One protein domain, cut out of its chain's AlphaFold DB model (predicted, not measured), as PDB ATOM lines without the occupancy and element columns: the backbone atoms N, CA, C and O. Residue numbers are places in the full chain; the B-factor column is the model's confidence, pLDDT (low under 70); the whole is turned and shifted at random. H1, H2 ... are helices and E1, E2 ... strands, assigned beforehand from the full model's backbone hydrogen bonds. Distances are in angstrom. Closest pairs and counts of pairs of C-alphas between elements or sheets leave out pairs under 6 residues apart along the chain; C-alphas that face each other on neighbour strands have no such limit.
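This is residues 106 to 253 of the 398 residues of an uncharacterized protein of Prevotella sp (UniProt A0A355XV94). What shape does the domain have? A curled sheet, E3 E7 E4 E5, sends out the hairpin of E4 and E5 as a long arm; the three-stranded sheet E1 E2 E10 has the small hairpin E8 and E9 partly face to face with it and H1, with the short H2, on one face. What is it made of? The printed part has 148 residues, mostly strand, with two named helices and ten named strands in the order E1 E2 E3 H1 E4 E5 E6 E7 H2 E8 E9 E10. The arm's sheet is antiparallel and E1 E2 E10 is mixed. The whole is only just compact, close to loose, with a radius of gyration of the C-alphas of 17.4 A and spans of 56 by 40 by 29 A.

Where is the largest sheet? It holds E3, residues 142 to 145, E7, 207 to 210, E4, 165 to 176, 26.9 A long, and E5, 182 to 190, 24.0 A long. C-alpha 176 is at (80.773, 12.037, 52.667). Where are the other parts? E1 is residues 106 to 112, 15.9 A, from C-alpha 106 at (33.138, 10.688, 30.118); E2 is residues 124 to 135, 23.3 A; E10 is residues 248 to 252, 13.6 A, ending with C-alpha 252 at (40.084, 7.655, 43.188). H1 is residues 153 to 160, 10.3 A, E6 199 to 201, H2 213 to 218, E8 225 to 228 and E9 232 to 235.

How is the curled sheet paired? E7 is antiparallel to E3, with N 143 and O 209 2.8 A apart, and to E4, with N 167 and O 208 at 2.9 A. E4 bends by 83 degrees at residue 171 and forms a hairpin with E5, with N 173 and O 185 at 3.1 A. E3, H1 and E4 make a split strand-helix-strand unit, two strands running the same way with E7 between them and a right-handed crossover. What surrounds E2? E1 is parallel to it, with N 109 and O 130 at 2.9 A, and E10 antiparallel, with N 133 and O 250 at 2.8 A. E8 and E9, a hairpin with N 226 and O 234 at 2.9 A, form a sandwich, two sheets face to face, with E1 E2 E10; the parts of the two sheets that face each other are 9.6 A apart, centre to centre. Where are the helices? H1 and H2 on one face of E1 E2 E10 make two layers, helices and sheet; the closest C-alphas are Ala 159 and Ile 251, 4.7 A, for H1 and E10, and Val 216 and Gly 248, 6.9 A, for H2 and E10. In H1 and H2 every O i to N i+4 pair is within hydrogen-bond range. What of E6? It pairs with no named strand, but residues 151 to 152 pair with it, antiparallel.

How large is it? The two C-alphas farthest apart, Thr 124 and Asp 179, are 57.9 A apart. Is it continuous and confident? The printed part has no cut; the long links are E1 to E2 and E9 to E10. Residues 237 to 245 of this model are under 70 in pLDDT.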
ATOM      1  N   LYS A 106      32.698  11.876  29.391       74.62
ATOM      2  CA  LYS A 106      33.138  10.688  30.118       74.62
ATOM      3  C   LYS A 106      32.845  10.864  31.606       74.62
ATOM      4  O   LYS A 106      33.152  11.899  32.202       74.62
ATOM      5  N   GLN A 107      32.240   9.831  32.182       79.12
ATOM      6  CA  GLN A 107      31.885   9.767  33.601       79.12
ATOM      7  C   GLN A 107      33.023   9.204  34.471       79.12
ATOM      8  O   GLN A 107      32.948   9.218  35.700       79.12
ATOM      9  N   ASP A 108      34.096   8.738  33.834       87.69
ATOM     10  CA  ASP A 108      35.336   8.315  34.463       87.69
ATOM     11  C   ASP A 108      36.552   8.803  33.668       87.69
ATOM     12  O   ASP A 108      36.443   9.329  32.556       87.69
ATOM     13  N   LEU A 109      37.722   8.674  34.287       94.12
ATOM     14  CA  LEU A 109      38.997   9.094  33.730       94.12
ATOM     15  C   LEU A 109      40.028   7.988  33.888       94.12
ATOM     16  O   LEU A 109      40.337   7.562  34.999       94.12
ATOM     17  N   VAL A 110      40.606   7.549  32.779       94.44
ATOM     18  CA  VAL A 110      41.530   6.420  32.738       94.44
ATOM     19  C   VAL A 110      42.890   6.851  32.207       94.44
ATOM     20  O   VAL A 110      43.031   7.285  31.060       94.44
ATOM     21  N   PHE A 111      43.923   6.625  33.013       95.25
ATOM     22  CA  PHE A 111      45.322   6.839  32.659       95.25
ATOM     23  C   PHE A 111      46.081   5.518  32.710       95.25
ATOM     24  O   PHE A 111      46.104   4.858  33.742       95.25
ATOM     25  N   GLN A 112      46.725   5.130  31.608       93.38
ATOM     26  CA  GLN A 112      47.459   3.865  31.508       93.38
ATOM     27  C   GLN A 112      48.889   4.115  31.058       93.38
ATOM     28  O   GLN A 112      49.103   4.682  29.994       93.38
ATOM     29  N   GLU A 113      49.890   3.646  31.803       92.75
ATOM     30  CA  GLU A 113      51.308   3.870  31.465       92.75
ATOM     31  C   GLU A 113      51.751   3.364  30.082       92.75
ATOM     32  O   GLU A 113      52.774   3.802  29.550       92.75
ATOM     33  N   SER A 114      50.980   2.453  29.490       90.44
ATOM     34  CA  SER A 114      51.200   1.903  28.154       90.44
ATOM     35  C   SER A 114      50.511   2.700  27.035       90.44
ATOM     36  O   SER A 114      50.807   2.464  25.860       90.44
ATOM     37  N   VAL A 115      49.661   3.674  27.374       89.69
ATOM     38  CA  VAL A 115      48.865   4.487  26.445       89.69
ATOM     39  C   VAL A 115      49.194   5.965  26.640       89.69
ATOM     40  O   VAL A 115      49.070   6.513  27.733       89.69
ATOM     41  N   THR A 116      49.614   6.626  25.561       90.75
ATOM     42  CA  THR A 116      49.788   8.082  25.580       90.75
ATOM     43  C   THR A 116      48.399   8.727  25.528       90.75
ATOM     44  O   THR A 116      47.644   8.375  24.623       90.75
ATOM     45  N   PRO A 117      48.050   9.651  26.440       88.75
ATOM     46  CA  PRO A 117      46.701  10.215  26.549       88.75
ATOM     47  C   PRO A 117      46.411  11.268  25.458       88.75
ATOM     48  O   PRO A 117      46.132  12.419  25.760       88.75
ATOM     49  N   THR A 118      46.539  10.920  24.173       84.69
ATOM     50  CA  THR A 118      46.338  11.869  23.055       84.69
ATOM     51  C   THR A 118      44.875  12.158  22.747       84.69
ATOM     52  O   THR A 118      44.576  13.193  22.166       84.69
ATOM     53  N   ASP A 119      43.992  11.232  23.094       82.62
ATOM     54  CA  ASP A 119      42.549  11.292  22.863       82.62
ATOM     55  C   ASP A 119      41.807  12.113  23.929       82.62
ATOM     56  O   ASP A 119      40.660  12.491  23.719       82.62
ATOM     57  N   LYS A 120      42.451  12.412  25.065       86.88
ATOM     58  CA  LYS A 120      41.849  13.174  26.173       86.88
ATOM     59  C   LYS A 120      41.443  14.587  25.758       86.88
ATOM     60  O   LYS A 120      40.372  15.036  26.144       86.88
ATOM     61  N   ALA A 121      42.231  15.220  24.890       81.56
ATOM     62  CA  ALA A 121      41.952  16.547  24.342       81.56
ATOM     63  C   ALA A 121      40.703  16.606  23.440       81.56
ATOM     64  O   ALA A 121      40.185  17.691  23.183       81.56
ATOM     65  N   GLU A 122      40.242  15.461  22.929       82.38
ATOM     66  CA  GLU A 122      39.045  15.361  22.082       82.38
ATOM     67  C   GLU A 122      37.790  15.009  22.897       82.38
ATOM     68  O   GLU A 122      36.684  15.046  22.364       82.38
ATOM     69  N   LYS A 123      37.954  14.688  24.185       84.31
ATOM     70  CA  LYS A 123      36.892  14.249  25.092       84.31
ATOM     71  C   LYS A 123      36.504  15.368  26.055       84.31
ATOM     72  O   LYS A 123      37.320  16.206  26.431       84.31
ATOM     73  N   THR A 124      35.250  15.348  26.497       82.88
ATOM     74  CA  THR A 124      34.785  16.188  27.609       82.88
ATOM     75  C   THR A 124      34.662  15.322  28.857       82.88
ATOM     76  O   THR A 124      34.252  14.168  28.767       82.88
ATOM     77  N   TYR A 125      35.017  15.854  30.021       85.25
ATOM     78  CA  TYR A 125      34.948  15.144  31.299       85.25
ATOM     79  C   TYR A 125      34.065  15.930  32.267       85.25
ATOM     80  O   TYR A 125      34.146  17.160  32.304       85.25
ATOM     81  N   LYS A 126      33.220  15.236  33.042       83.88
ATOM     82  CA  LYS A 126      32.517  15.871  34.167       83.88
ATOM     83  C   LYS A 126      33.538  16.228  35.257       83.88
ATOM     84  O   LYS A 126      34.580  15.585  35.385       83.88
ATOM     85  N   ASP A 127      33.213  17.227  36.068       87.88
ATOM     86  CA  ASP A 127      33.893  17.411  37.350       87.88
ATOM     87  C   ASP A 127      33.518  16.269  38.302       87.88
ATOM     88  O   ASP A 127      32.436  15.683  38.197       87.88
ATOM     89  N   ASN A 128      34.384  15.998  39.278       88.50
ATOM     90  CA  ASN A 128      34.154  15.035  40.349       88.50
ATOM     91  C   ASN A 128      33.913  13.601  39.839       88.50
ATOM     92  O   ASN A 128      32.938  12.950  40.214       88.50
ATOM     93  N   ILE A 129      34.810  13.105  38.988       89.38
ATOM     94  CA  ILE A 129      34.710  11.776  38.365       89.38
ATOM     95  C   ILE A 129      35.660  10.755  38.986       89.38
ATOM     96  O   ILE A 129      36.674  11.101  39.599       89.38
ATOM     97  N   THR A 130      35.340   9.474  38.800       93.69
ATOM     98  CA  THR A 130      36.209   8.374  39.226       93.69
ATOM     99  C   THR A 130      37.454   8.334  38.343       93.69
ATOM    100  O   THR A 130      37.351   8.329  37.116       93.69
ATOM    101  N   MET A 131      38.638   8.272  38.952       97.00
ATOM    102  CA  MET A 131      39.895   8.079  38.226       97.00
ATOM    103  C   MET A 131      40.376   6.639  38.363       97.00
ATOM    104  O   MET A 131      40.535   6.160  39.481       97.00
ATOM    105  N   TYR A 132      40.730   6.007  37.249       96.00
ATOM    106  CA  TYR A 132      41.494   4.767  37.195       96.00
ATOM    107  C   TYR A 132      42.905   5.058  36.689       96.00
ATOM    108  O   TYR A 132      43.111   5.521  35.566       96.00
ATOM    109  N   PHE A 133      43.901   4.751  37.506       97.19
ATOM    110  CA  PHE A 133      45.302   4.937  37.173       97.19
ATOM    111  C   PHE A 133      46.023   3.597  37.117       97.19
ATOM    112  O   PHE A 133      46.290   2.974  38.141       97.19
ATOM    113  N   GLN A 134      46.352   3.156  35.907       94.75
ATOM    114  CA  GLN A 134      47.083   1.925  35.668       94.75
ATOM    115  C   GLN A 134      48.589   2.181  35.583       94.75
ATOM    116  O   GLN A 134      49.096   2.746  34.602       94.75
ATOM    117  N   ARG A 135      49.318   1.711  36.599       93.69
ATOM    118  CA  ARG A 135      50.757   1.936  36.729       93.69
ATOM    119  C   ARG A 135      51.481   0.810  37.458       93.69
ATOM    120  O   ARG A 135      51.016   0.286  38.461       93.69
ATOM    121  N   THR A 136      52.662   0.449  36.966       91.94
ATOM    122  CA  THR A 136      53.544  -0.493  37.650       91.94
ATOM    123  C   THR A 136      54.352   0.237  38.718       91.94
ATOM    124  O   THR A 136      55.137   1.135  38.400       91.94
ATOM    125  N   PHE A 137      54.206  -0.192  39.971       93.25
ATOM    126  CA  PHE A 137      55.027   0.252  41.094       93.25
ATOM    127  C   PHE A 137      55.785  -0.917  41.715       93.25
ATOM    128  O   PHE A 137      55.318  -2.055  41.713       93.25
ATOM    129  N   VAL A 138      56.948  -0.623  42.293       92.94
ATOM    130  CA  VAL A 138      57.652  -1.550  43.180       92.94
ATOM    131  C   VAL A 138      57.345  -1.174  44.619       92.94
ATOM    132  O   VAL A 138      57.687  -0.076  45.065       92.94
ATOM    133  N   GLY A 139      56.674  -2.086  45.318       93.12
ATOM    134  CA  GLY A 139      56.287  -1.911  46.708       93.12
ATOM    135  C   GLY A 139      57.490  -1.788  47.638       93.12
ATOM    136  O   GLY A 139      58.586  -2.276  47.360       93.12
ATOM    137  N   ASN A 140      57.276  -1.098  48.753       94.56
ATOM    138  CA  ASN A 140      58.280  -0.780  49.761       94.56
ATOM    139  C   ASN A 140      59.527  -0.056  49.221       94.56
ATOM    140  O   ASN A 140      60.585  -0.081  49.859       94.56
ATOM    141  N   LYS A 141      59.410   0.611  48.069       93.06
ATOM    142  CA  LYS A 141      60.466   1.418  47.463       93.06
ATOM    143  C   LYS A 141      59.912   2.717  46.872       93.06
ATOM    144  O   LYS A 141      58.718   2.833  46.602       93.06
ATOM    145  N   TRP A 142      60.797   3.692  46.667       94.06
ATOM    146  CA  TRP A 142      60.466   4.937  45.975       94.06
ATOM    147  C   TRP A 142      60.373   4.712  44.464       94.06
ATOM    148  O   TRP A 142      61.252   4.113  43.859       94.06
ATOM    149  N   ASN A 143      59.316   5.213  43.842       95.75
ATOM    150  CA  ASN A 143      59.072   5.155  42.404       95.75
ATOM    151  C   ASN A 143      58.876   6.580  41.882       95.75
ATOM    152  O   ASN A 143      58.422   7.435  42.631       95.75
ATOM    153  N   SER A 144      59.145   6.850  40.605       96.88
ATOM    154  CA  SER A 144      58.765   8.139  40.021       96.88
ATOM    155  C   SER A 144      57.274   8.189  39.664       96.88
ATOM    156  O   SER A 144      56.682   7.181  39.248       96.88
ATOM    157  N   LEU A 145      56.676   9.372  39.828       97.75
ATOM    158  CA  LEU A 145      55.263   9.633  39.571       97.75
ATOM    159  C   LEU A 145      55.052  11.047  39.027       97.75
ATOM    160  O   LEU A 145      55.563  12.016  39.573       97.75
ATOM    161  N   ILE A 146      54.219  11.150  37.998       96.88
ATOM    162  CA  ILE A 146      53.579  12.393  37.575       96.88
ATOM    163  C   ILE A 146      52.128  12.065  37.210       96.88
ATOM    164  O   ILE A 146      51.874  11.053  36.555       96.88
ATOM    165  N   LEU A 147      51.180  12.904  37.625       96.19
ATOM    166  CA  LEU A 147      49.765  12.777  37.262       96.19
ATOM    167  C   LEU A 147      49.282  14.055  36.579       96.19
ATOM    168  O   LEU A 147      49.748  15.130  36.946       96.19
ATOM    169  N   PRO A 148      48.352  13.968  35.620       94.19
ATOM    170  CA  PRO A 148      47.756  15.143  34.985       94.19
ATOM    171  C   PRO A 148      46.593  15.743  35.795       94.19
ATOM    172  O   PRO A 148      46.015  16.745  35.395       94.19
ATOM    173  N   VAL A 149      46.256  15.161  36.952       95.00
ATOM    174  CA  VAL A 149      45.249  15.675  37.893       95.00
ATOM    175  C   VAL A 149      45.887  16.006  39.236       95.00
ATOM    176  O   VAL A 149      46.896  15.417  39.624       95.00
ATOM    177  N   SER A 150      45.295  16.962  39.952       95.81
ATOM    178  CA  SER A 150      45.682  17.256  41.336       95.81
ATOM    179  C   SER A 150      44.872  16.376  42.279       95.81
ATOM    180  O   SER A 150      43.689  16.166  42.032       95.81
ATOM    181  N   LEU A 151      45.478  15.920  43.372       97.06
ATOM    182  CA  LEU A 151      44.791  15.133  44.397       97.06
ATOM    183  C   LEU A 151      44.868  15.843  45.747       97.06
ATOM    184  O   LEU A 151      45.929  16.338  46.141       97.06
ATOM    185  N   THR A 152      43.765  15.843  46.489       95.50
ATOM    186  CA  THR A 152      43.791  16.080  47.937       95.50
ATOM    187  C   THR A 152      44.463  14.904  48.649       95.50
ATOM    188  O   THR A 152      44.669  13.834  48.070       95.50
ATOM    189  N   GLN A 153      44.793  15.067  49.931       94.62
ATOM    190  CA  GLN A 153      45.369  13.966  50.706       94.62
ATOM    191  C   GLN A 153      44.412  12.765  50.804       94.62
ATOM    192  O   GLN A 153      44.852  11.624  50.702       94.62
ATOM    193  N   ALA A 154      43.108  13.010  50.967       94.25
ATOM    194  CA  ALA A 154      42.106  11.948  51.056       94.25
ATOM    195  C   ALA A 154      42.021  11.135  49.754       94.25
ATOM    196  O   ALA A 154      42.028   9.908  49.794       94.25
ATOM    197  N   GLN A 155      42.034  11.813  48.603       96.88
ATOM    198  CA  GLN A 155      42.060  11.170  47.285       96.88
ATOM    199  C   GLN A 155      43.366  10.399  47.056       96.88
ATOM    200  O   GLN A 155      43.346   9.267  46.579       96.88
ATOM    201  N   PHE A 156      44.506  10.972  47.452       97.62
ATOM    202  CA  PHE A 156      45.801  10.295  47.378       97.62
ATOM    203  C   PHE A 156      45.823   9.004  48.211       97.62
ATOM    204  O   PHE A 156      46.276   7.969  47.728       97.62
ATOM    205  N   VAL A 157      45.294   9.040  49.439       95.94
ATOM    206  CA  VAL A 157      45.180   7.862  50.312       95.94
ATOM    207  C   VAL A 157      44.192   6.837  49.753       95.94
ATOM    208  O   VAL A 157      44.449   5.642  49.869       95.94
ATOM    209  N   ASN A 158      43.093   7.271  49.134       96.56
ATOM    210  CA  ASN A 158      42.144   6.365  48.485       96.56
ATOM    211  C   ASN A 158      42.802   5.590  47.330       96.56
ATOM    212  O   ASN A 158      42.653   4.373  47.266       96.56
ATOM    213  N   ALA A 159      43.610   6.264  46.509       97.19
ATOM    214  CA  ALA A 159      44.315   5.627  45.399       97.19
ATOM    215  C   ALA A 159      45.509   4.773  45.839       97.19
ATOM    216  O   ALA A 159      45.654   3.630  45.410       97.19
ATOM    217  N   PHE A 160      46.395   5.316  46.673       97.81
ATOM    218  CA  PHE A 160      47.717   4.729  46.931       97.81
ATOM    219  C   PHE A 160      47.860   4.111  48.328       97.81
ATOM    220  O   PHE A 160      48.874   3.480  48.626       97.81
ATOM    221  N   GLY A 161      46.835   4.235  49.166       96.75
ATOM    222  CA  GLY A 161      46.770   3.631  50.489       96.75
ATOM    223  C   GLY A 161      47.290   4.538  51.610       96.75
ATOM    224  O   GLY A 161      48.015   5.506  51.383       96.75
ATOM    225  N   PRO A 162      46.964   4.213  52.874       95.25
ATOM    226  CA  PRO A 162      47.237   5.073  54.033       95.25
ATOM    227  C   PRO A 162      48.720   5.177  54.406       95.25
ATOM    228  O   PRO A 162      49.106   6.064  55.162       95.25
ATOM    229  N   LYS A 163      49.550   4.254  53.912       95.62
ATOM    230  CA  LYS A 163      51.005   4.252  54.121       95.62
ATOM    231  C   LYS A 163      51.768   4.910  52.970       95.62
ATOM    232  O   LYS A 163      52.997   4.954  53.025       95.62
ATOM    233  N   ALA A 164      51.074   5.344  51.917       96.81
ATOM    234  CA  ALA A 164      51.739   5.969  50.791       96.81
ATOM    235  C   ALA A 164      52.326   7.323  51.185       96.81
ATOM    236  O   ALA A 164      51.769   8.053  52.005       96.81
ATOM    237  N   LYS A 165      53.460   7.652  50.571       96.12
ATOM    238  CA  LYS A 165      54.172   8.912  50.779       96.12
ATOM    239  C   LYS A 165      54.490   9.538  49.439       96.12
ATOM    240  O   LYS A 165      54.841   8.822  48.504       96.12
ATOM    241  N   LEU A 166      54.415  10.858  49.365       97.31
ATOM    242  CA  LEU A 166      54.774  11.638  48.186       97.31
ATOM    243  C   LEU A 166      55.917  12.582  48.550       97.31
ATOM    244  O   LEU A 166      55.868  13.196  49.613       97.31
ATOM    245  N   ALA A 167      56.915  12.729  47.685       96.38
ATOM    246  CA  ALA A 167      58.009  13.669  47.896       96.38
ATOM    247  C   ALA A 167      58.373  14.409  46.606       96.38
ATOM    248  O   ALA A 167      58.425  13.819  45.524       96.38
ATOM    249  N   GLY A 168      58.601  15.717  46.728       94.69
ATOM    250  CA  GLY A 168      59.030  16.589  45.633       94.69
ATOM    251  C   GLY A 168      60.533  16.842  45.682       94.69
ATOM    252  O   GLY A 168      61.141  16.736  46.750       94.69
ATOM    253  N   ALA A 169      61.131  17.174  44.539       93.44
ATOM    254  CA  ALA A 169      62.518  17.626  44.501       93.44
ATOM    255  C   ALA A 169      62.659  18.920  45.324       93.44
ATOM    256  O   ALA A 169      61.869  19.847  45.159       93.44
ATOM    257  N   ASP A 170      63.628  18.957  46.238       91.31
ATOM    258  CA  ASP A 170      63.782  20.049  47.207       91.31
ATOM    259  C   ASP A 170      65.134  20.736  47.061       91.31
ATOM    260  O   ASP A 170      65.192  21.952  46.884       91.31
ATOM    261  N   ARG A 171      66.223  19.959  47.130       89.06
ATOM    262  CA  ARG A 171      67.575  20.518  47.219       89.06
ATOM    263  C   ARG A 171      68.680  19.615  46.710       89.06
ATOM    264  O   ARG A 171      68.496  18.410  46.582       89.06
ATOM    265  N   LEU A 172      69.854  20.208  46.521       89.62
ATOM    266  CA  LEU A 172      71.108  19.514  46.246       89.62
ATOM    267  C   LEU A 172      72.048  19.616  47.448       89.62
ATOM    268  O   LEU A 172      72.104  20.652  48.112       89.62
ATOM    269  N   TYR A 173      72.749  18.530  47.769       85.06
ATOM    270  CA  TYR A 173      73.755  18.519  48.834       85.06
ATOM    271  C   TYR A 173      74.744  17.366  48.675       85.06
ATOM    272  O   TYR A 173      74.564  16.489  47.836       85.06
ATOM    273  N   GLU A 174      75.780  17.354  49.509       84.94
ATOM    274  CA  GLU A 174      76.808  16.317  49.512       84.94
ATOM    275  C   GLU A 174      76.730  15.432  50.754       84.94
ATOM    276  O   GLU A 174      76.454  15.906  51.859       84.94
ATOM    277  N   VAL A 175      77.035  14.149  50.582       80.38
ATOM    278  CA  VAL A 175      77.275  13.211  51.683       80.38
ATOM    279  C   VAL A 175      78.676  12.643  51.531       80.38
ATOM    280  O   VAL A 175      79.046  12.179  50.455       80.38
ATOM    281  N   LYS A 176      79.462  12.687  52.609       81.88
ATOM    282  CA  LYS A 176      80.773  12.037  52.667       81.88
ATOM    283  C   LYS A 176      80.616  10.655  53.274       81.88
ATOM    284  O   LYS A 176      80.128  10.536  54.394       81.88
ATOM    285  N   GLU A 177      81.036   9.648  52.529       76.31
ATOM    286  CA  GLU A 177      81.114   8.266  52.985       76.31
ATOM    287  C   GLU A 177      82.369   8.049  53.842       76.31
ATOM    288  O   GLU A 177      83.350   8.796  53.752       76.31
ATOM    289  N   ASP A 178      82.356   6.993  54.658       78.25
ATOM    290  CA  ASP A 178      83.464   6.644  55.560       78.25
ATOM    291  C   ASP A 178      84.781   6.357  54.814       78.25
ATOM    292  O   ASP A 178      85.869   6.530  55.367       78.25
ATOM    293  N   ASP A 179      84.698   5.936  53.548       78.31
ATOM    294  CA  ASP A 179      85.855   5.683  52.681       78.31
ATOM    295  C   ASP A 179      86.438   6.959  52.035       78.31
ATOM    296  O   ASP A 179      87.423   6.888  51.296       78.31
ATOM    297  N   GLY A 180      85.863   8.128  52.340       75.12
ATOM    298  CA  GLY A 180      86.264   9.428  51.808       75.12
ATOM    299  C   GLY A 180      85.599   9.805  50.480       75.12
ATOM    300  O   GLY A 180      85.865  10.896  49.969       75.12
ATOM    301  N   THR A 181      84.733   8.953  49.923       76.38
ATOM    302  CA  THR A 181      83.951   9.263  48.718       76.38
ATOM    303  C   THR A 181      82.919  10.350  49.014       76.38
ATOM    304  O   THR A 181      82.257  10.329  50.047       76.38
ATOM    305  N   THR A 182      82.759  11.309  48.099       76.50
ATOM    306  CA  THR A 182      81.688  12.318  48.165       76.50
ATOM    307  C   THR A 182      80.581  11.943  47.184       76.50
ATOM    308  O   THR A 182      80.845  11.722  46.002       76.50
ATOM    309  N   LEU A 183      79.351  11.838  47.683       78.12
ATOM    310  CA  LEU A 183      78.144  11.607  46.899       78.12
ATOM    311  C   LEU A 183      77.403  12.926  46.701       78.12
ATOM    312  O   LEU A 183      77.138  13.631  47.674       78.12
ATOM    313  N   HIS A 184      77.017  13.223  45.464       83.88
ATOM    314  CA  HIS A 184      76.142  14.346  45.143       83.88
ATOM    315  C   HIS A 184      74.693  13.863  45.227       83.88
ATOM    316  O   HIS A 184      74.301  12.912  44.557       83.88
ATOM    317  N   VAL A 185      73.880  14.478  46.075       85.81
ATOM    318  CA  VAL A 185      72.544  13.982  46.410       85.81
ATOM    319  C   VAL A 185      71.478  14.929  45.887       85.81
ATOM    320  O   VAL A 185      71.448  16.106  46.246       85.81
ATOM    321  N   VAL A 186      70.550  14.381  45.105       90.06
ATOM    322  CA  VAL A 186      69.245  14.987  44.846       90.06
ATOM    323  C   VAL A 186      68.343  14.681  46.039       90.06
ATOM    324  O   VAL A 186      67.907  13.547  46.256       90.06
ATOM    325  N   GLY A 187      68.123  15.694  46.867       90.44
ATOM    326  CA  GLY A 187      67.268  15.635  48.040       90.44
ATOM    327  C   GLY A 187      65.808  15.835  47.671       90.44
ATOM    328  O   GLY A 187      65.426  16.892  47.166       90.44
ATOM    329  N   PHE A 188      64.993  14.838  47.988       92.44
ATOM    330  CA  PHE A 188      63.542  14.919  47.957       92.44
ATOM    331  C   PHE A 188      63.011  15.195  49.365       92.44
ATOM    332  O   PHE A 188      63.554  14.686  50.352       92.44
ATOM    333  N   ARG A 189      61.952  16.000  49.459       92.38
ATOM    334  CA  ARG A 189      61.257  16.288  50.719       92.38
ATOM    335  C   ARG A 189      59.832  15.768  50.658       92.38
ATOM    336  O   ARG A 189      59.122  16.064  49.691       92.38
ATOM    337  N   GLU A 190      59.419  15.019  51.682       93.69
ATOM    338  CA  GLU A 190      58.038  14.545  51.786       93.69
ATOM    339  C   GLU A 190      57.063  15.734  51.791       93.69
ATOM    340  O   GLU A 190      57.268  16.751  52.462       93.69
ATOM    341  N   VAL A 191      55.993  15.616  51.008       93.56
ATOM    342  CA  VAL A 191      54.920  16.603  50.983       93.56
ATOM    343  C   VAL A 191      54.147  16.494  52.290       93.56
ATOM    344  O   VAL A 191      53.696  15.413  52.679       93.56
ATOM    345  N   THR A 192      53.976  17.624  52.970       87.94
ATOM    346  CA  THR A 192      53.193  17.700  54.199       87.94
ATOM    347  C   THR A 192      51.717  17.903  53.888       87.94
ATOM    348  O   THR A 192      51.336  18.618  52.961       87.94
ATOM    349  N   ALA A 193      50.867  17.261  54.684       81.75
ATOM    350  CA  ALA A 193      49.432  17.456  54.606       81.75
ATOM    351  C   ALA A 193      49.065  18.913  54.918       81.75
ATOM    352  O   ALA A 193      49.363  19.425  56.000       81.75
ATOM    353  N   GLY A 194      48.412  19.571  53.963       76.94
ATOM    354  CA  GLY A 194      47.713  20.830  54.197       76.94
ATOM    355  C   GLY A 194      46.321  20.600  54.805       76.94
ATOM    356  O   GLY A 194      45.975  19.473  55.163       76.94
ATOM    357  N   PRO A 195      45.482  21.647  54.914       76.25
ATOM    358  CA  PRO A 195      44.060  21.464  55.212       76.25
ATOM    359  C   PRO A 195      43.398  20.530  54.184       76.25
ATOM    360  O   PRO A 195      43.901  20.381  53.075       76.25
ATOM    361  N   THR A 196      42.252  19.932  54.520       71.25
ATOM    362  CA  THR A 196      41.607  18.851  53.742       71.25
ATOM    363  C   THR A 196      41.424  19.149  52.248       71.25
ATOM    364  O   THR A 196      41.520  18.245  51.425       71.25
ATOM    365  N   THR A 197      41.191  20.411  51.883       72.19
ATOM    366  CA  THR A 197      40.985  20.856  50.495       72.19
ATOM    367  C   THR A 197      42.271  21.255  49.766       72.19
ATOM    368  O   THR A 197      42.235  21.561  48.575       72.19
ATOM    369  N   ALA A 198      43.414  21.285  50.453       84.00
ATOM    370  CA  ALA A 198      44.691  21.601  49.833       84.00
ATOM    371  C   ALA A 198      45.146  20.462  48.913       84.00
ATOM    372  O   ALA A 198      45.004  19.276  49.224       84.00
ATOM    373  N   LYS A 199      45.747  20.845  47.785       91.50
ATOM    374  CA  LYS A 199      46.388  19.909  46.862       91.50
ATOM    375  C   LYS A 199      47.588  19.272  47.569       91.50
ATOM    376  O   LYS A 199      48.530  19.974  47.928       91.50
ATOM    377  N   TYR A 200      47.530  17.961  47.771       95.44
ATOM    378  CA  TYR A 200      48.637  17.149  48.278       95.44
ATOM    379  C   TYR A 200      49.544  16.706  47.125       95.44
ATOM    380  O   TYR A 200      50.762  16.803  47.211       95.44
ATOM    381  N   LEU A 201      48.939  16.306  46.007       97.00
ATOM    382  CA  LEU A 201      49.615  16.125  44.727       97.00
ATOM    383  C   LEU A 201      49.146  17.227  43.778       97.00
ATOM    384  O   LEU A 201      47.943  17.425  43.604       97.00
ATOM    385  N   VAL A 202      50.084  17.939  43.157       94.94
ATOM    386  CA  VAL A 202      49.773  18.954  42.145       94.94
ATOM    387  C   VAL A 202      49.868  18.331  40.755       94.94
ATOM    388  O   VAL A 202      50.841  17.641  40.449       94.94
ATOM    389  N   ALA A 203      48.846  18.569  39.929       94.75
ATOM    390  CA  ALA A 203      48.827  18.136  38.535       94.75
ATOM    391  C   ALA A 203      50.085  18.602  37.800       94.75
ATOM    392  O   ALA A 203      50.543  19.725  38.005       94.75
ATOM    393  N   ASN A 204      50.578  17.767  36.892       94.62
ATOM    394  CA  ASN A 204      51.679  18.081  35.994       94.62
ATOM    395  C   ASN A 204      53.013  18.391  36.697       94.62
ATOM    396  O   ASN A 204      53.908  18.960  36.087       94.62
ATOM    397  N   THR A 205      53.175  17.979  37.954       95.25
ATOM    398  CA  THR A 205      54.423  18.155  38.704       95.25
ATOM    399  C   THR A 205      55.118  16.801  38.903       95.25
ATOM    400  O   THR A 205      54.480  15.855  39.373       95.25
ATOM    401  N   PRO A 206      56.409  16.673  38.550       97.06
ATOM    402  CA  PRO A 206      57.219  15.497  38.864       97.06
ATOM    403  C   PRO A 206      57.397  15.266  40.375       97.06
ATOM    404  O   PRO A 206      57.818  16.156  41.116       97.06
ATOM    405  N   TYR A 207      57.144  14.035  40.824       97.44
ATOM    406  CA  TYR A 207      57.341  13.571  42.201       97.44
ATOM    407  C   TYR A 207      58.015  12.191  42.242       97.44
ATOM    408  O   TYR A 207      58.089  11.465  41.242       97.44
ATOM    409  N   ILE A 208      58.439  11.788  43.441       97.00
ATOM    410  CA  ILE A 208      58.607  10.378  43.801       97.00
ATOM    411  C   ILE A 208      57.511   9.947  44.785       97.00
ATOM    412  O   ILE A 208      57.043  10.738  45.603       97.00
ATOM    413  N   ILE A 209      57.095   8.685  44.704       97.94
ATOM    414  CA  ILE A 209      56.058   8.068  45.532       97.94
ATOM    415  C   ILE A 209      56.559   6.765  46.157       97.94
ATOM    416  O   ILE A 209      57.213   5.954  45.499       97.94
ATOM    417  N   TYR A 210      56.230   6.546  47.422       96.06
ATOM    418  CA  TYR A 210      56.421   5.281  48.125       96.06
ATOM    419  C   TYR A 210      55.059   4.641  48.372       96.06
ATOM    420  O   TYR A 210      54.146   5.323  48.835       96.06
ATOM    421  N   ILE A 211      54.927   3.343  48.098       95.94
ATOM    422  CA  ILE A 211      53.694   2.574  48.317       95.94
ATOM    423  C   ILE A 211      54.052   1.275  49.043       95.94
ATOM    424  O   ILE A 211      55.053   0.634  48.724       95.94
ATOM    425  N   ASP A 212      53.234   0.888  50.018       95.88
ATOM    426  CA  ASP A 212      53.379  -0.376  50.747       95.88
ATOM    427  C   ASP A 212      53.181  -1.588  49.814       95.88
ATOM    428  O   ASP A 212      52.320  -1.583  48.932       95.88
ATOM    429  N   GLN A 213      53.997  -2.631  49.992       94.56
ATOM    430  CA  GLN A 213      53.975  -3.818  49.130       94.56
ATOM    431  C   GLN A 213      52.625  -4.544  49.114       94.56
ATOM    432  O   GLN A 213      52.222  -5.021  48.051       94.56
ATOM    433  N   ASP A 214      51.915  -4.616  50.240       94.81
ATOM    434  CA  ASP A 214      50.619  -5.293  50.299       94.81
ATOM    435  C   ASP A 214      49.575  -4.512  49.493       94.81
ATOM    436  O   ASP A 214      48.759  -5.115  48.796       94.81
ATOM    437  N   TRP A 215      49.657  -3.174  49.508       94.56
ATOM    438  CA  TRP A 215      48.818  -2.317  48.668       94.56
ATOM    439  C   TRP A 215      49.124  -2.500  47.179       94.56
ATOM    440  O   TRP A 215      48.209  -2.615  46.369       94.56
ATOM    441  N   VAL A 216      50.404  -2.581  46.794       93.25
ATOM    442  CA  VAL A 216      50.775  -2.873  45.398       93.25
ATOM    443  C   VAL A 216      50.221  -4.232  44.960       93.25
ATOM    444  O   VAL A 216      49.632  -4.331  43.883       93.25
ATOM    445  N   ASN A 217      50.354  -5.260  45.799       91.44
ATOM    446  CA  ASN A 217      49.876  -6.607  45.490       91.44
ATOM    447  C   ASN A 217      48.349  -6.655  45.328       91.44
ATOM    448  O   ASN A 217      47.867  -7.267  44.379       91.44
ATOM    449  N   SER A 218      47.590  -5.979  46.199       90.19
ATOM    450  CA  SER A 218      46.120  -5.980  46.141       90.19
ATOM    451  C   SER A 218      45.535  -5.243  44.930       90.19
ATOM    452  O   SER A 218      44.372  -5.455  44.593       90.19
ATOM    453  N   HIS A 219      46.335  -4.410  44.258       90.06
ATOM    454  CA  HIS A 219      45.935  -3.666  43.057       90.06
ATOM    455  C   HIS A 219      46.523  -4.251  41.764       90.06
ATOM    456  O   HIS A 219      46.254  -3.728  40.685       90.06
ATOM    457  N   SER A 220      47.303  -5.334  41.858       84.88
ATOM    458  CA  SER A 220      47.950  -6.011  40.722       84.88
ATOM    459  C   SER A 220      47.281  -7.344  40.357       84.88
ATOM    460  O   SER A 220      47.903  -8.192  39.718       84.88
ATOM    461  N   ASP A 221      46.035  -7.549  40.790       78.19
ATOM    462  CA  ASP A 221      45.269  -8.764  40.509       78.19
ATOM    463  C   ASP A 221      44.798  -8.794  39.046       78.19
ATOM    464  O   ASP A 221      43.996  -7.962  38.615       78.19
ATOM    465  N   ALA A 222      45.312  -9.761  38.284       70.81
ATOM    466  CA  ALA A 222      45.026  -9.918  36.862       70.81
ATOM    467  C   ALA A 222      43.587 -10.367  36.575       70.81
ATOM    468  O   ALA A 222      43.102 -10.125  35.468       70.81
ATOM    469  N   ASP A 223      42.908 -10.973  37.553       74.19
ATOM    470  CA  ASP A 223      41.524 -11.432  37.408       74.19
ATOM    471  C   ASP A 223      40.519 -10.286  37.605       74.19
ATOM    472  O   ASP A 223      39.340 -10.406  37.260       74.19
ATOM    473  N   LYS A 224      40.977  -9.138  38.122       80.81
ATOM    474  CA  LYS A 224      40.142  -7.956  38.316       80.81
ATOM    475  C   LYS A 224      40.054  -7.137  37.029       80.81
ATOM    476  O   LYS A 224      41.029  -6.525  36.584       80.81
ATOM    477  N   VAL A 225      38.851  -7.095  36.462       84.25
ATOM    478  CA  VAL A 225      38.505  -6.277  35.294       84.25
ATOM    479  C   VAL A 225      37.618  -5.116  35.734       84.25
ATOM    480  O   VAL A 225      36.697  -5.299  36.528       84.25
ATOM    481  N   TYR A 226      37.900  -3.929  35.207       83.94
ATOM    482  CA  TYR A 226      37.076  -2.741  35.364       83.94
ATOM    483  C   TYR A 226      36.561  -2.311  34.000       83.94
ATOM    484  O   TYR A 226      37.359  -2.034  33.106       83.94
ATOM    485  N   SER A 227      35.244  -2.232  33.859       86.19
ATOM    486  CA  SER A 227      34.607  -1.651  32.681       86.19
ATOM    487  C   SER A 227      34.510  -0.141  32.862       86.19
ATOM    488  O   SER A 227      33.898   0.320  33.822       86.19
ATOM    489  N   THR A 228      35.154   0.609  31.968       86.25
ATOM    490  CA  THR A 228      35.234   2.078  32.023       86.25
ATOM    491  C   THR A 228      34.611   2.710  30.783       86.25
ATOM    492  O   THR A 228      34.664   2.134  29.691       86.25
ATOM    493  N   TRP A 229      34.060   3.911  30.923       84.31
ATOM    494  CA  TRP A 229      33.490   4.675  29.808       84.31
ATOM    495  C   TRP A 229      34.574   5.348  28.959       84.31
ATOM    496  O   TRP A 229      34.395   5.557  27.758       84.31
ATOM    497  N   ASP A 230      35.711   5.683  29.562       85.81
ATOM    498  CA  ASP A 230      36.810   6.377  28.904       85.81
ATOM    499  C   ASP A 230      37.701   5.445  28.064       85.81
ATOM    500  O   ASP A 230      38.093   5.810  26.949       85.81
ATOM    501  N   ALA A 231      38.013   4.244  28.567       86.69
ATOM    502  CA  ALA A 231      38.964   3.324  27.933       86.69
ATOM    503  C   ALA A 231      38.421   1.906  27.675       86.69
ATOM    504  O   ALA A 231      39.175   1.059  27.190       86.69
ATOM    505  N   GLY A 232      37.146   1.636  27.973       85.44
ATOM    506  CA  GLY A 232      36.582   0.287  27.921       85.44
ATOM    507  C   GLY A 232      37.100  -0.593  29.060       85.44
ATOM    508  O   GLY A 232      37.413  -0.105  30.147       85.44
ATOM    509  N   ASP A 233      37.193  -1.899  28.826       87.44
ATOM    510  CA  ASP A 233      37.661  -2.836  29.847       87.44
ATOM    511  C   ASP A 233      39.175  -2.719  30.083       87.44
ATOM    512  O   ASP A 233      39.995  -2.918  29.179       87.44
ATOM    513  N   ILE A 234      39.558  -2.465  31.334       87.31
ATOM    514  CA  ILE A 234      40.949  -2.442  31.796       87.31
ATOM    515  C   ILE A 234      41.183  -3.501  32.879       87.31
ATOM    516  O   ILE A 234      40.302  -3.830  33.668       87.31
ATOM    517  N   SER A 235      42.394  -4.049  32.922       86.56
ATOM    518  CA  SER A 235      42.795  -5.091  33.877       86.56
ATOM    519  C   SER A 235      44.298  -5.056  34.120       86.56
ATOM    520  O   SER A 235      45.066  -4.677  33.226       86.56
ATOM    521  N   ALA A 236      44.732  -5.503  35.301       76.56
ATOM    522  CA  ALA A 236      46.146  -5.702  35.632       76.56
ATOM    523  C   ALA A 236      46.684  -7.009  35.005       76.56
ATOM    524  O   ALA A 236      47.250  -7.869  35.669       76.56
ATOM    525  N   THR A 237      46.449  -7.213  33.709       66.44
ATOM    526  CA  THR A 237      46.837  -8.439  32.998       66.44
ATOM    527  C   THR A 237      48.275  -8.396  32.499       66.44
ATOM    528  O   THR A 237      48.890  -7.346  32.332       66.44
ATOM    529  N   ARG A 238      48.834  -9.566  32.199       55.50
ATOM    530  CA  ARG A 238      50.098  -9.667  31.471       55.50
ATOM    531  C   ARG A 238      49.867  -9.286  30.007       55.50
ATOM    532  O   ARG A 238      49.023  -9.882  29.347       55.50
ATOM    533  N   ASP A 239      50.624  -8.328  29.475       58.44
ATOM    534  CA  ASP A 239      50.710  -8.132  28.025       58.44
ATOM    535  C   ASP A 239      51.547  -9.290  27.460       58.44
ATOM    536  O   ASP A 239      52.783  -9.262  27.462       58.44
ATOM    537  N   GLU A 240      50.864 -10.361  27.050       52.06
ATOM    538  CA  GLU A 240      51.492 -11.581  26.536       52.06
ATOM    539  C   GLU A 240      52.342 -11.320  25.289       52.06
ATOM    540  O   GLU A 240      53.382 -11.959  25.113       52.06
ATOM    541  N   ALA A 241      51.960 -10.339  24.466       51.78
ATOM    542  CA  ALA A 241      52.690  -9.967  23.261       51.78
ATOM    543  C   ALA A 241      54.013  -9.251  23.580       51.78
ATOM    544  O   ALA A 241      54.987  -9.395  22.837       51.78
ATOM    545  N   LYS A 242      54.073  -8.502  24.689       52.50
ATOM    546  CA  LYS A 242      55.268  -7.753  25.122       52.50
ATOM    547  C   LYS A 242      56.044  -8.421  26.257       52.50
ATOM    548  O   LYS A 242      57.062  -7.884  26.691       52.50
ATOM    549  N   GLY A 243      55.566  -9.552  26.780       50.66
ATOM    550  CA  GLY A 243      56.155 -10.231  27.938       50.66
ATOM    551  C   GLY A 243      56.229  -9.365  29.205       50.66
ATOM    552  O   GLY A 243      56.999  -9.691  30.107       50.66
ATOM    553  N   THR A 244      55.457  -8.274  29.264       54.62
ATOM    554  CA  THR A 244      55.496  -7.244  30.316       54.62
ATOM    555  C   THR A 244      54.162  -7.247  31.062       54.62
ATOM    556  O   THR A 244      53.116  -7.407  30.441       54.62
ATOM    557  N   MET A 245      54.169  -7.106  32.388       57.62
ATOM    558  CA  MET A 245      52.922  -6.940  33.146       57.62
ATOM    559  C   MET A 245      52.307  -5.572  32.826       57.62
ATOM    560  O   MET A 245      53.038  -4.583  32.769       57.62
ATOM    561  N   LYS A 246      50.988  -5.491  32.618       73.00
ATOM    562  CA  LYS A 246      50.289  -4.211  32.765       73.00
ATOM    563  C   LYS A 246      50.291  -3.858  34.252       73.00
ATOM    564  O   LYS A 246      50.178  -4.747  35.095       73.00
ATOM    565  N   GLY A 247      50.472  -2.577  34.558       82.62
ATOM    566  CA  GLY A 247      50.525  -2.093  35.931       82.62
ATOM    567  C   GLY A 247      49.263  -2.391  36.740       82.62
ATOM    568  O   GLY A 247      48.201  -2.676  36.177       82.62
ATOM    569  N   GLY A 248      49.385  -2.281  38.063       91.06
ATOM    570  CA  GLY A 248      48.232  -2.317  38.955       91.06
ATOM    571  C   GLY A 248      47.301  -1.127  38.713       91.06
ATOM    572  O   GLY A 248      47.732  -0.105  38.176       91.06
ATOM    573  N   ILE A 249      46.026  -1.264  39.075       94.25
ATOM    574  CA  ILE A 249      44.991  -0.243  38.848       94.25
ATOM    575  C   ILE A 249      44.639   0.415  40.180       94.25
ATOM    576  O   ILE A 249      44.049  -0.227  41.042       94.25
ATOM    577  N   TYR A 250      44.978   1.693  40.326       96.25
ATOM    578  CA  TYR A 250      44.736   2.517  41.513       96.25
ATOM    579  C   TYR A 250      43.573   3.471  41.254       96.25
ATOM    580  O   TYR A 250      43.500   4.051  40.172       96.25
ATOM    581  N   ILE A 251      42.664   3.627  42.218       95.88
ATOM    582  CA  ILE A 251      41.376   4.294  41.984       95.88
ATOM    583  C   ILE A 251      41.190   5.474  42.928       95.88
ATOM    584  O   ILE A 251      41.432   5.343  44.122       95.88
ATOM    585  N   VAL A 252      40.731   6.605  42.391       96.94
ATOM    586  CA  VAL A 252      40.084   7.655  43.188       96.94
ATOM    587  C   VAL A 252      38.590   7.555  42.938       96.94
ATOM    588  O   VAL A 252      38.147   7.804  41.820       96.94
ATOM    589  N   ASP A 253      37.839   7.166  43.960       89.12
ATOM    590  CA  ASP A 253      36.391   6.995  43.887       89.12
ATOM    591  C   ASP A 253      35.670   8.351  43.969       89.12
ATOM    592  O   ASP A 253      35.961   9.158  44.856       89.12
TER     593      ASP A 253